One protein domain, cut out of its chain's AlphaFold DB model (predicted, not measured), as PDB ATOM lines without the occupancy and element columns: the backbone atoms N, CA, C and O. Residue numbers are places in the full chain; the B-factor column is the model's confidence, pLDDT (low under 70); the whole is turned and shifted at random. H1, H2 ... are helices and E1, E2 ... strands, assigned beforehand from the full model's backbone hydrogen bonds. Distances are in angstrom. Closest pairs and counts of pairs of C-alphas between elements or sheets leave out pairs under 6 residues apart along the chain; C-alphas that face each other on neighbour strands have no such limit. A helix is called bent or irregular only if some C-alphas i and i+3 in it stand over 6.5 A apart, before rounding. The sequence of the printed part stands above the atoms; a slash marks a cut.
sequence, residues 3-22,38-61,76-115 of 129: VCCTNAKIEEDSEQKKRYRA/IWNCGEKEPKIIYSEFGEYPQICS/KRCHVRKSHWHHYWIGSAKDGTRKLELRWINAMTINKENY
ATOM      1  N   VAL A   3     -41.307 -22.193   1.220       91.12
ATOM      2  CA  VAL A   3     -42.450 -23.030   0.813       91.12
ATOM      3  C   VAL A   3     -43.700 -22.815   1.686       91.12
ATOM      4  O   VAL A   3     -44.815 -23.032   1.230       91.12
ATOM      5  N   CYS A   4     -43.531 -22.358   2.928       88.94
ATOM      6  CA  CYS A   4     -44.624 -22.148   3.875       88.94
ATOM      7  C   CYS A   4     -45.127 -20.698   3.915       88.94
ATOM      8  O   CYS A   4     -46.085 -20.423   4.634       88.94
ATOM      9  N   CYS A   5     -44.470 -19.752   3.233       92.12
ATOM     10  CA  CYS A   5     -44.882 -18.354   3.304       92.12
ATOM     11  C   CYS A   5     -46.114 -18.098   2.434       92.12
ATOM     12  O   CYS A   5     -46.276 -18.671   1.360       92.12
ATOM     13  N   THR A   6     -46.983 -17.194   2.880       91.50
ATOM     14  CA  THR A   6     -48.278 -16.950   2.225       91.50
ATOM     15  C   THR A   6     -48.131 -16.425   0.795       91.50
ATOM     16  O   THR A   6     -49.000 -16.646  -0.039       91.50
ATOM     17  N   ASN A   7     -47.019 -15.755   0.491       91.50
ATOM     18  CA  ASN A   7     -46.700 -15.202  -0.824       91.50
ATOM     19  C   ASN A   7     -45.576 -15.959  -1.556       91.50
ATOM     20  O   ASN A   7     -44.869 -15.362  -2.368       91.50
ATOM     21  N   ALA A   8     -45.378 -17.244  -1.251       91.38
ATOM     22  CA  ALA A   8     -44.366 -18.072  -1.904       91.38
ATOM     23  C   ALA A   8     -44.619 -18.172  -3.416       91.38
ATOM     24  O   ALA A   8     -45.686 -18.612  -3.842       91.38
ATOM     25  N   LYS A   9     -43.626 -17.812  -4.237       89.94
ATOM     26  CA  LYS A   9     -43.667 -18.029  -5.689       89.94
ATOM     27  C   LYS A   9     -42.904 -19.297  -6.031       89.94
ATOM     28  O   LYS A   9     -41.673 -19.303  -6.041       89.94
ATOM     29  N   ILE A  10     -43.646 -20.368  -6.272       92.06
ATOM     30  CA  ILE A  10     -43.109 -21.697  -6.560       92.06
ATOM     31  C   ILE A  10     -43.613 -22.102  -7.939       92.06
ATOM     32  O   ILE A  10     -44.819 -22.131  -8.176       92.06
ATOM     33  N   GLU A  11     -42.692 -22.394  -8.843       91.44
ATOM     34  CA  GLU A  11     -42.987 -22.800 -10.213       91.44
ATOM     35  C   GLU A  11     -42.329 -24.153 -10.477       91.44
ATOM     36  O   GLU A  11     -41.208 -24.407 -10.047       91.44
ATOM     37  N   GLU A  12     -43.038 -25.060 -11.140       89.38
ATOM     38  CA  GLU A  12     -42.477 -26.363 -11.498       89.38
ATOM     39  C   GLU A  12     -41.437 -26.192 -12.608       89.38
ATOM     40  O   GLU A  12     -41.660 -25.434 -13.557       89.38
ATOM     41  N   ASP A  13     -40.314 -26.908 -12.513       90.50
ATOM     42  CA  ASP A  13     -39.306 -26.844 -13.561       90.50
ATOM     43  C   ASP A  13     -39.831 -27.464 -14.867       90.50
ATOM     44  O   ASP A  13     -40.263 -28.620 -14.911       90.50
ATOM     45  N   SER A  14     -39.810 -26.683 -15.948       88.75
ATOM     46  CA  SER A  14     -40.425 -27.076 -17.219       88.75
ATOM     47  C   SER A  14     -39.688 -28.215 -17.933       88.75
ATOM     48  O   SER A  14     -40.315 -28.968 -18.684       88.75
ATOM     49  N   GLU A  15     -38.381 -28.366 -17.706       88.38
ATOM     50  CA  GLU A  15     -37.610 -29.482 -18.252       88.38
ATOM     51  C   GLU A  15     -37.870 -30.745 -17.443       88.38
ATOM     52  O   GLU A  15     -38.147 -31.807 -18.009       88.38
ATOM     53  N   GLN A  16     -37.852 -30.623 -16.116       86.50
ATOM     54  CA  GLN A  16     -38.076 -31.751 -15.228       86.50
ATOM     55  C   GLN A  16     -39.501 -32.285 -15.334       86.50
ATOM     56  O   GLN A  16     -39.698 -33.499 -15.331       86.50
ATOM     57  N   LYS A  17     -40.490 -31.410 -15.527       85.69
ATOM     58  CA  LYS A  17     -41.885 -31.802 -15.752       85.69
ATOM     59  C   LYS A  17     -42.053 -32.746 -16.942       85.69
ATOM     60  O   LYS A  17     -42.864 -33.662 -16.883       85.69
ATOM     61  N   LYS A  18     -41.282 -32.543 -18.018       86.75
ATOM     62  CA  LYS A  18     -41.318 -33.406 -19.214       86.75
ATOM     63  C   LYS A  18     -40.690 -34.772 -18.958       86.75
ATOM     64  O   LYS A  18     -41.091 -35.753 -19.576       86.75
ATOM     65  N   ARG A  19     -39.677 -34.826 -18.090       82.62
ATOM     66  CA  ARG A  19     -39.000 -36.075 -17.724       82.62
ATOM     67  C   ARG A  19     -39.799 -36.868 -16.698       82.62
ATOM     68  O   ARG A  19     -39.780 -38.088 -16.782       82.62
ATOM     69  N   TYR A  20     -40.525 -36.181 -15.812       79.81
ATOM     70  CA  TYR A  20     -41.233 -36.780 -14.689       79.81
ATOM     71  C   TYR A  20     -42.269 -37.833 -15.114       79.81
ATOM     72  O   TYR A  20     -43.265 -37.524 -15.771       79.81
ATOM     73  N   ARG A  21     -42.077 -39.080 -14.670       77.00
ATOM     74  CA  ARG A  21     -43.012 -40.193 -14.912       77.00
ATOM     75  C   ARG A  21     -43.827 -40.519 -13.664       77.00
ATOM     76  O   ARG A  21     -43.378 -41.264 -12.788       77.00
ATOM     77  N   ALA A  22     -45.048 -39.992 -13.596       75.69
ATOM     78  CA  ALA A  22     -45.993 -40.351 -12.542       75.69
ATOM     79  C   ALA A  22     -46.408 -41.836 -12.653       75.69
ATOM     80  O   ALA A  22     -46.612 -42.333 -13.765       75.69
ATOM     81  N   ILE A  38     -38.576 -31.359  -9.176       89.88
ATOM     82  CA  ILE A  38     -37.815 -30.120  -9.012       89.88
ATOM     83  C   ILE A  38     -38.768 -28.938  -9.171       89.88
ATOM     84  O   ILE A  38     -39.554 -28.880 -10.116       89.88
ATOM     85  N   TRP A  39     -38.688 -28.013  -8.219       91.06
ATOM     86  CA  TRP A  39     -39.498 -26.804  -8.172       91.06
ATOM     87  C   TRP A  39     -38.584 -25.595  -8.006       91.06
ATOM     88  O   TRP A  39     -37.790 -25.532  -7.065       91.06
ATOM     89  N   ASN A  40     -38.741 -24.624  -8.894       90.56
ATOM     90  CA  ASN A  40     -38.015 -23.368  -8.886       90.56
ATOM     91  C   ASN A  40     -38.741 -22.391  -7.953       90.56
ATOM     92  O   ASN A  40     -39.920 -22.077  -8.131       90.56
ATOM     93  N   CYS A  41     -38.045 -21.928  -6.917       90.31
ATOM     94  CA  CYS A  41     -38.608 -21.060  -5.885       90.31
ATOM     95  C   CYS A  41     -38.012 -19.657  -6.002       90.31
ATOM     96  O   CYS A  41     -36.803 -19.486  -5.869       90.31
ATOM     97  N   GLY A  42     -38.856 -18.645  -6.210       81.75
ATOM     98  CA  GLY A  42     -38.448 -17.244  -6.123       81.75
ATOM     99  C   GLY A  42     -37.455 -16.772  -7.192       81.75
ATOM    100  O   GLY A  42     -36.771 -15.790  -6.952       81.75
ATOM    101  N   GLU A  43     -37.355 -17.411  -8.364       77.19
ATOM    102  CA  GLU A  43     -36.368 -17.022  -9.393       77.19
ATOM    103  C   GLU A  43     -36.644 -15.670 -10.068       77.19
ATOM    104  O   GLU A  43     -35.718 -14.965 -10.476       77.19
ATOM    105  N   LYS A  44     -37.919 -15.306 -10.235       71.12
ATOM    106  CA  LYS A  44     -38.318 -14.127 -11.025       71.12
ATOM    107  C   LYS A  44     -38.035 -12.805 -10.309       71.12
ATOM    108  O   LYS A  44     -37.656 -11.825 -10.938       71.12
ATOM    109  N   GLU A  45     -38.213 -12.776  -8.995       68.62
ATOM    110  CA  GLU A  45     -38.088 -11.574  -8.160       68.62
ATOM    111  C   GLU A  45     -36.657 -11.009  -8.098       68.62
ATOM    112  O   GLU A  45     -36.489  -9.821  -8.373       68.62
ATOM    113  N   PRO A  46     -35.611 -11.811  -7.817       63.91
ATOM    114  CA  PRO A  46     -34.236 -11.339  -7.854       63.91
ATOM    115  C   PRO A  46     -33.825 -10.930  -9.268       63.91
ATOM    116  O   PRO A  46     -33.160  -9.911  -9.414       63.91
ATOM    117  N   LYS A  47     -34.255 -11.648 -10.319       64.25
ATOM    118  CA  LYS A  47     -33.942 -11.277 -11.711       64.25
ATOM    119  C   LYS A  47     -34.391  -9.854 -12.033       64.25
ATOM    120  O   LYS A  47     -33.594  -9.112 -12.580       64.25
ATOM    121  N   ILE A  48     -35.600  -9.451 -11.641       62.78
ATOM    122  CA  ILE A  48     -36.094  -8.078 -11.855       62.78
ATOM    123  C   ILE A  48     -35.209  -7.074 -11.109       62.78
ATOM    124  O   ILE A  48     -34.644  -6.178 -11.731       62.78
ATOM    125  N   ILE A  49     -35.002  -7.289  -9.807       63.25
ATOM    126  CA  ILE A  49     -34.237  -6.372  -8.948       63.25
ATOM    127  C   ILE A  49     -32.795  -6.221  -9.427       63.25
ATOM    128  O   ILE A  49     -32.271  -5.121  -9.372       63.25
ATOM    129  N   TYR A  50     -32.156  -7.294  -9.898       60.28
ATOM    130  CA  TYR A  50     -30.767  -7.261 -10.360       60.28
ATOM    131  C   TYR A  50     -30.634  -6.829 -11.827       60.28
ATOM    132  O   TYR A  50     -29.685  -6.128 -12.155       60.28
ATOM    133  N   SER A  51     -31.590  -7.166 -12.701       59.50
ATOM    134  CA  SER A  51     -31.608  -6.705 -14.103       59.50
ATOM    135  C   SER A  51     -31.724  -5.187 -14.217       59.50
ATOM    136  O   SER A  51     -31.166  -4.584 -15.126       59.50
ATOM    137  N   GLU A  52     -32.383  -4.566 -13.242       57.88
ATOM    138  CA  GLU A  52     -32.532  -3.122 -13.125       57.88
ATOM    139  C   GLU A  52     -31.228  -2.356 -12.841       57.88
ATOM    140  O   GLU A  52     -31.263  -1.123 -12.883       57.88
ATOM    141  N   PHE A  53     -30.119  -3.043 -12.532       53.09
ATOM    142  CA  PHE A  53     -28.805  -2.445 -12.260       53.09
ATOM    143  C   PHE A  53     -27.728  -2.782 -13.306       53.09
ATOM    144  O   PHE A  53     -26.602  -2.309 -13.166       53.09
ATOM    145  N   GLY A  54     -28.024  -3.593 -14.331       51.22
ATOM    146  CA  GLY A  54     -26.960  -4.281 -15.074       51.22
ATOM    147  C   GLY A  54     -26.231  -5.295 -14.179       51.22
ATOM    148  O   GLY A  54     -26.669  -5.548 -13.057       51.22
ATOM    149  N   GLU A  55     -25.164  -5.930 -14.675       50.25
ATOM    150  CA  GLU A  55     -24.373  -6.907 -13.906       50.25
ATOM    151  C   GLU A  55     -24.179  -6.473 -12.444       50.25
ATOM    152  O   GLU A  55     -23.779  -5.341 -12.198       50.25
ATOM    153  N   TYR A  56     -24.505  -7.392 -11.521       45.31
ATOM    154  CA  TYR A  56     -24.315  -7.365 -10.061       45.31
ATOM    155  C   TYR A  56     -24.208  -5.961  -9.442       45.31
ATOM    156  O   TYR A  56     -23.167  -5.341  -9.617       45.31
ATOM    157  N   PRO A  57     -25.193  -5.492  -8.642       45.78
ATOM    158  CA  PRO A  57     -25.413  -4.078  -8.332       45.78
ATOM    159  C   PRO A  57     -24.100  -3.361  -8.030       45.78
ATOM    160  O   PRO A  57     -23.599  -3.392  -6.902       45.78
ATOM    161  N   GLN A  58     -23.525  -2.742  -9.065       48.56
ATOM    162  CA  GLN A  58     -22.381  -1.881  -8.880       48.56
ATOM    163  C   GLN A  58     -22.926  -0.712  -8.086       48.56
ATOM    164  O   GLN A  58     -23.873  -0.041  -8.498       48.56
ATOM    165  N   ILE A  59     -22.381  -0.545  -6.885       48.28
ATOM    166  CA  ILE A  59     -22.637   0.590  -6.010       48.28
ATOM    167  C   ILE A  59     -22.603   1.833  -6.899       48.28
ATOM    168  O   ILE A  59     -21.548   2.131  -7.459       48.28
ATOM    169  N   CYS A  60     -23.751   2.497  -7.084       50.72
ATOM    170  CA  CYS A  60     -23.853   3.679  -7.932       50.72
ATOM    171  C   CYS A  60     -22.833   4.700  -7.415       50.72
ATOM    172  O   CYS A  60     -23.007   5.284  -6.346       50.72
ATOM    173  N   SER A  61     -21.711   4.826  -8.118       50.38
ATOM    174  CA  SER A  61     -20.522   5.518  -7.617       50.38
ATOM    175  C   SER A  61     -20.567   7.016  -7.899       50.38
ATOM    176  O   SER A  61     -19.830   7.775  -7.273       50.38
ATOM    177  N   LYS A  76     -29.391  11.161   0.456       74.00
ATOM    178  CA  LYS A  76     -29.465   9.728   0.756       74.00
ATOM    179  C   LYS A  76     -28.990   8.939  -0.462       74.00
ATOM    180  O   LYS A  76     -29.570   9.054  -1.537       74.00
ATOM    181  N   ARG A  77     -27.970   8.098  -0.268       72.75
ATOM    182  CA  ARG A  77     -27.405   7.288  -1.352       72.75
ATOM    183  C   ARG A  77     -28.381   6.239  -1.879       72.75
ATOM    184  O   ARG A  77     -29.211   5.719  -1.119       72.75
ATOM    185  N   CYS A  78     -28.242   5.913  -3.164       77.25
ATOM    186  CA  CYS A  78     -28.889   4.747  -3.751       77.25
ATOM    187  C   CYS A  78     -28.321   3.481  -3.113       77.25
ATOM    188  O   CYS A  78     -27.108   3.333  -2.962       77.25
ATOM    189  N   HIS A  79     -29.207   2.594  -2.677       76.25
ATOM    190  CA  HIS A  79     -28.827   1.322  -2.080       76.25
ATOM    191  C   HIS A  79     -29.935   0.291  -2.270       76.25
ATOM    192  O   HIS A  79     -31.100   0.622  -2.503       76.25
ATOM    193  N   VAL A  80     -29.563  -0.977  -2.121       77.19
ATOM    194  CA  VAL A  80     -30.507  -2.090  -2.120       77.19
ATOM    195  C   VAL A  80     -30.848  -2.449  -0.681       77.19
ATOM    196  O   VAL A  80     -29.982  -2.827   0.111       77.19
ATOM    197  N   ARG A  81     -32.134  -2.379  -0.344       83.88
ATOM    198  CA  ARG A  81     -32.668  -2.977   0.877       83.88
ATOM    199  C   ARG A  81     -32.845  -4.473   0.636       83.88
ATOM    200  O   ARG A  81     -33.629  -4.862  -0.226       83.88
ATOM    201  N   LYS A  82     -32.106  -5.305   1.378       84.25
ATOM    202  CA  LYS A  82     -32.084  -6.765   1.195       84.25
ATOM    203  C   LYS A  82     -33.416  -7.428   1.553       84.25
ATOM    204  O   LYS A  82     -34.154  -6.965   2.429       84.25
ATOM    205  N   SER A  83     -33.678  -8.549   0.887       87.44
ATOM    206  CA  SER A  83     -34.817  -9.413   1.183       87.44
ATOM    207  C   SER A  83     -34.699 -10.016   2.575       87.44
ATOM    208  O   SER A  83     -33.597 -10.289   3.050       87.44
ATOM    209  N   HIS A  84     -35.838 -10.218   3.224       92.06
ATOM    210  CA  HIS A  84     -35.887 -10.777   4.567       92.06
ATOM    211  C   HIS A  84     -37.259 -11.384   4.865       92.06
ATOM    212  O   HIS A  84     -38.253 -11.135   4.179       92.06
ATOM    213  N   TRP A  85     -37.297 -12.186   5.924       95.56
ATOM    214  CA  TRP A  85     -38.525 -12.749   6.464       95.56
ATOM    215  C   TRP A  85     -39.255 -11.731   7.318       95.56
ATOM    216  O   TRP A  85     -38.648 -11.073   8.161       95.56
ATOM    217  N   HIS A  86     -40.567 -11.652   7.140       95.31
ATOM    218  CA  HIS A  86     -41.419 -10.790   7.936       95.31
ATOM    219  C   HIS A  86     -42.585 -11.599   8.499       95.31
ATOM    220  O   HIS A  86     -43.331 -12.233   7.749       95.31
ATOM    221  N   HIS A  87     -42.725 -11.578   9.823       95.19
ATOM    222  CA  HIS A  87     -43.811 -12.239  10.539       95.19
ATOM    223  C   HIS A  87     -44.622 -11.191  11.282       95.19
ATOM    224  O   HIS A  87     -44.056 -10.294  11.904       95.19
ATOM    225  N   TYR A  88     -45.940 -11.313  11.243       95.25
ATOM    226  CA  TYR A  88     -46.825 -10.428  11.987       95.25
ATOM    227  C   TYR A  88     -48.129 -11.142  12.318       95.25
ATOM    228  O   TYR A  88     -48.517 -12.122  11.682       95.25
ATOM    229  N   TRP A  89     -48.797 -10.663  13.360       96.56
ATOM    230  CA  TRP A  89     -50.105 -11.169  13.746       96.56
ATOM    231  C   TRP A  89     -51.186 -10.487  12.919       96.56
ATOM    232  O   TRP A  89     -51.171  -9.267  12.762       96.56
ATOM    233  N   ILE A  90     -52.142 -11.273  12.446       95.19
ATOM    234  CA  ILE A  90     -53.369 -10.785  11.820       95.19
ATOM    235  C   ILE A  90     -54.581 -11.317  12.571       95.19
ATOM    236  O   ILE A  90     -54.498 -12.352  13.231       95.19
ATOM    237  N   GLY A  91     -55.704 -10.615  12.451       95.31
ATOM    238  CA  GLY A  91     -56.918 -10.922  13.200       95.31
ATOM    239  C   GLY A  91     -56.884 -10.397  14.637       95.31
ATOM    240  O   GLY A  91     -55.938  -9.737  15.071       95.31
ATOM    241  N   SER A  92     -57.953 -10.684  15.373       94.31
ATOM    242  CA  SER A  92     -58.186 -10.176  16.725       94.31
ATOM    243  C   SER A  92     -57.935 -11.268  17.756       94.31
ATOM    244  O   SER A  92     -58.395 -12.401  17.609       94.31
ATOM    245  N   ALA A  93     -57.218 -10.927  18.829       91.81
ATOM    246  CA  ALA A  93     -57.051 -11.829  19.970       91.81
ATOM    247  C   ALA A  93     -58.370 -12.050  20.726       91.81
ATOM    248  O   ALA A  93     -58.551 -13.102  21.327       91.81
ATOM    249  N   LYS A  94     -59.280 -11.066  20.690       93.00
ATOM    250  CA  LYS A  94     -60.561 -11.116  21.407       93.00
ATOM    251  C   LYS A  94     -61.550 -12.069  20.740       93.00
ATOM    252  O   LYS A  94     -62.262 -12.779  21.434       93.00
ATOM    253  N   ASP A  95     -61.523 -12.128  19.411       92.88
ATOM    254  CA  ASP A  95     -62.472 -12.919  18.615       92.88
ATOM    255  C   ASP A  95     -61.925 -14.314  18.262       92.88
ATOM    256  O   ASP A  95     -62.506 -15.027  17.450       92.88
ATOM    257  N   GLY A  96     -60.763 -14.697  18.808       93.94
ATOM    258  CA  GLY A  96     -60.123 -15.994  18.548       93.94
ATOM    259  C   GLY A  96     -59.585 -16.183  17.121       93.94
ATOM    260  O   GLY A  96     -59.107 -17.259  16.781       93.94
ATOM    261  N   THR A  97     -59.618 -15.147  16.278       95.44
ATOM    262  CA  THR A  97     -59.198 -15.209  14.864       95.44
ATOM    263  C   THR A  97     -57.715 -14.903  14.653       95.44
ATOM    264  O   THR A  97     -57.236 -14.884  13.513       95.44
ATOM    265  N   ARG A  98     -56.975 -14.634  15.736       96.44
ATOM    266  CA  ARG A  98     -55.564 -14.252  15.672       96.44
ATOM    267  C   ARG A  98     -54.711 -15.390  15.111       96.44
ATOM    268  O   ARG A  98     -54.600 -16.448  15.722       96.44
ATOM    269  N   LYS A  99     -54.028 -15.134  13.997       94.75
ATOM    270  CA  LYS A  99     -53.061 -16.057  13.386       94.75
ATOM    271  C   LYS A  99     -51.759 -15.346  13.033       94.75
ATOM    272  O   LYS A  99     -51.753 -14.143  12.769       94.75
ATOM    273  N   LEU A 100     -50.653 -16.086  13.069       93.88
ATOM    274  CA  LEU A 100     -49.345 -15.587  12.656       93.88
ATOM    275  C   LEU A 100     -49.217 -15.755  11.143       93.88
ATOM    276  O   LEU A 100     -49.335 -16.867  10.634       93.88
ATOM    277  N   GLU A 101     -48.981 -14.660  10.430       94.94
ATOM    278  CA  GLU A 101     -48.717 -14.689   8.996       94.94
ATOM    279  C   GLU A 101     -47.219 -14.519   8.743       94.94
ATOM    280  O   GLU A 101     -46.581 -13.617   9.291       94.94
ATOM    281  N   LEU A 102     -46.665 -15.393   7.901       94.94
ATOM    282  CA  LEU A 102     -45.289 -15.319   7.430       94.94
ATOM    283  C   LEU A 102     -45.263 -14.904   5.961       94.94
ATOM    284  O   LEU A 102     -45.824 -15.586   5.099       94.94
ATOM    285  N   ARG A 103     -44.523 -13.835   5.667       94.25
ATOM    286  CA  ARG A 103     -44.270 -13.359   4.307       94.25
ATOM    287  C   ARG A 103     -42.782 -13.218   4.014       94.25
ATOM    288  O   ARG A 103     -41.983 -12.858   4.880       94.25
ATOM    289  N   TRP A 104     -42.424 -13.470   2.759       92.88
ATOM    290  CA  TRP A 104     -41.134 -13.081   2.201       92.88
ATOM    291  C   TRP A 104     -41.222 -11.649   1.671       92.88
ATOM    292  O   TRP A 104     -42.090 -11.349   0.851       92.88
ATOM    293  N   ILE A 105     -40.347 -10.760   2.138       90.75
ATOM    294  CA  ILE A 105     -40.252  -9.395   1.618       90.75
ATOM    295  C   ILE A 105     -39.108  -9.345   0.617       90.75
ATOM    296  O   ILE A 105     -37.954  -9.607   0.963       90.75
ATOM    297  N   ASN A 106     -39.437  -8.989  -0.623       85.69
ATOM    298  CA  ASN A 106     -38.460  -8.867  -1.695       85.69
ATOM    299  C   ASN A 106     -37.480  -7.729  -1.442       85.69
ATOM    300  O   ASN A 106     -37.779  -6.760  -0.738       85.69
ATOM    301  N   ALA A 107     -36.292  -7.859  -2.034       84.81
ATOM    302  CA  ALA A 107     -35.350  -6.756  -2.028       84.81
ATOM    303  C   ALA A 107     -35.938  -5.592  -2.833       84.81
ATOM    304  O   ALA A 107     -36.792  -5.779  -3.700       84.81
ATOM    305  N   MET A 108     -35.514  -4.380  -2.513       79.94
ATOM    306  CA  MET A 108     -35.949  -3.208  -3.256       79.94
ATOM    307  C   MET A 108     -34.844  -2.177  -3.341       79.94
ATOM    308  O   MET A 108     -34.045  -2.020  -2.412       79.94
ATOM    309  N   THR A 109     -34.847  -1.454  -4.446       78.25
ATOM    310  CA  THR A 109     -33.970  -0.313  -4.650       78.25
ATOM    311  C   THR A 109     -34.566   0.918  -3.997       78.25
ATOM    312  O   THR A 109     -35.756   1.192  -4.134       78.25
ATOM    313  N   ILE A 110     -33.727   1.666  -3.291       80.19
ATOM    314  CA  ILE A 110     -34.092   2.924  -2.649       80.19
ATOM    315  C   ILE A 110     -33.277   4.042  -3.296       80.19
ATOM    316  O   ILE A 110     -32.069   3.889  -3.461       80.19
ATOM    317  N   ASN A 111     -33.923   5.169  -3.609       76.62
ATOM    318  CA  ASN A 111     -33.316   6.374  -4.193       76.62
ATOM    319  C   ASN A 111     -32.687   6.176  -5.589       76.62
ATOM    320  O   ASN A 111     -31.713   6.866  -5.904       76.62
ATOM    321  N   LYS A 112     -33.215   5.265  -6.424       73.31
ATOM    322  CA  LYS A 112     -32.692   4.999  -7.783       73.31
ATOM    323  C   LYS A 112     -32.723   6.254  -8.651       73.31
ATOM    324  O   LYS A 112     -31.757   6.572  -9.323       73.31
ATOM    325  N   GLU A 113     -33.820   6.995  -8.581       72.94
ATOM    326  CA  GLU A 113     -34.114   8.189  -9.372       72.94
ATOM    327  C   GLU A 113     -33.121   9.344  -9.169       72.94
ATOM    328  O   GLU A 113     -33.040  10.247 -10.000       72.94
ATOM    329  N   ASN A 114     -32.350   9.318  -8.078       64.62
ATOM    330  CA  ASN A 114     -31.330  10.327  -7.782       64.62
ATOM    331  C   ASN A 114     -29.981  10.027  -8.457       64.62
ATOM    332  O   ASN A 114     -29.045  10.820  -8.347       64.62
ATOM    333  N   TYR A 115     -29.879   8.891  -9.147       61.97
ATOM    334  CA  TYR A 115     -28.675   8.409  -9.802       61.97
ATOM    335  C   TYR A 115     -28.995   8.151 -11.276       61.97
ATOM    336  O   TYR A 115     -29.930   7.429 -11.611       61.97
TER     337      TYR A 115
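What this domain is: This is residues 3 to 22, 38 to 61 and 76 to 115 of the 129 residues of an uncharacterized protein of Firmicutes bacterium CAG:552_39_19 (UniProt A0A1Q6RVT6). A long, bent ribbon of two antiparallel strands, E3 and E4 paired with E6 and E5, makes one side of a flat, thinly filled shape, and its loop tip, residues 92 to 97, sticks out. H2 runs past the E6 end of this ribbon, and the small strand pair E1 and E2 leads away from it towards H1, the element farthest from the mean of the C-alphas. The printed part has 84 residues with two named helices and six named strands, in the order E1 H1 E2 H2 E3 E4 E5 E6; the three sheets, E1 - E2, E3 - E6 and E4 - E5, are antiparallel, and the class is mixed, helices and strands, with under half of the residues in named elements. The whole is extended, with a radius of gyration of the C-alphas of 18.3 A and spans of 51 by 49 by 14 A.

Where its parts are: Find C-alpha 10 at (-43.109, -21.697, -6.560); there E1 begins and runs to residue 12. H1 follows at residues 14 to 19, 9.1 A long. After the first cut, E2 is residues 39 to 41, and H2, residues 44 to 51, is 10.5 A long. Past the second cut, look for E3 at residues 79 to 81 and E4 at residues 84 to 90, 18.9 A long. E5, residues 99 to 105, is 18.6 A long, and E6, residues 108 to 110, ends at C-alpha 110 (-34.092, 2.924, -2.649).

How they stand to each other: Look first at E4 and E5, a hairpin, antiparallel at 153 degrees, with N 86 and O 103 2.9 A apart, within hydrogen-bond range. E3 runs on into E4 across a break of 2 residues at 45 degrees, and E5 runs on into E6 across a break of 2 residues at 66 degrees. E3 and E6 are antiparallel neighbours at 139 degrees, with N 81 and O 108 2.8 A apart. The closest C-alphas of H2 and E6, those of Ile 49 and Met 108, are 6.7 A apart. H2 is apart from E4 and E5. E1 and E2 are antiparallel at 152 degrees, with N 40 and O 11 2.7 A apart. H1 and H2 are apart. In H2 every O i to N i+4 pair is within hydrogen-bond range; in H1 1 of 2 is.

The domain as a whole: The farthest C-alphas, those of Ala 22 and Lys 76, are 54.4 A apart. Residues 23 to 37 are not printed, with 13.6 A between C-alphas 22 and 38; residues 62 to 75 are not printed, with 13.0 A between C-alphas 61 and 76. Of the links printed whole, none is long. Mean pLDDT of the printed part is 80.4, and residues 45 to 61 and 114 to 115 are under 70.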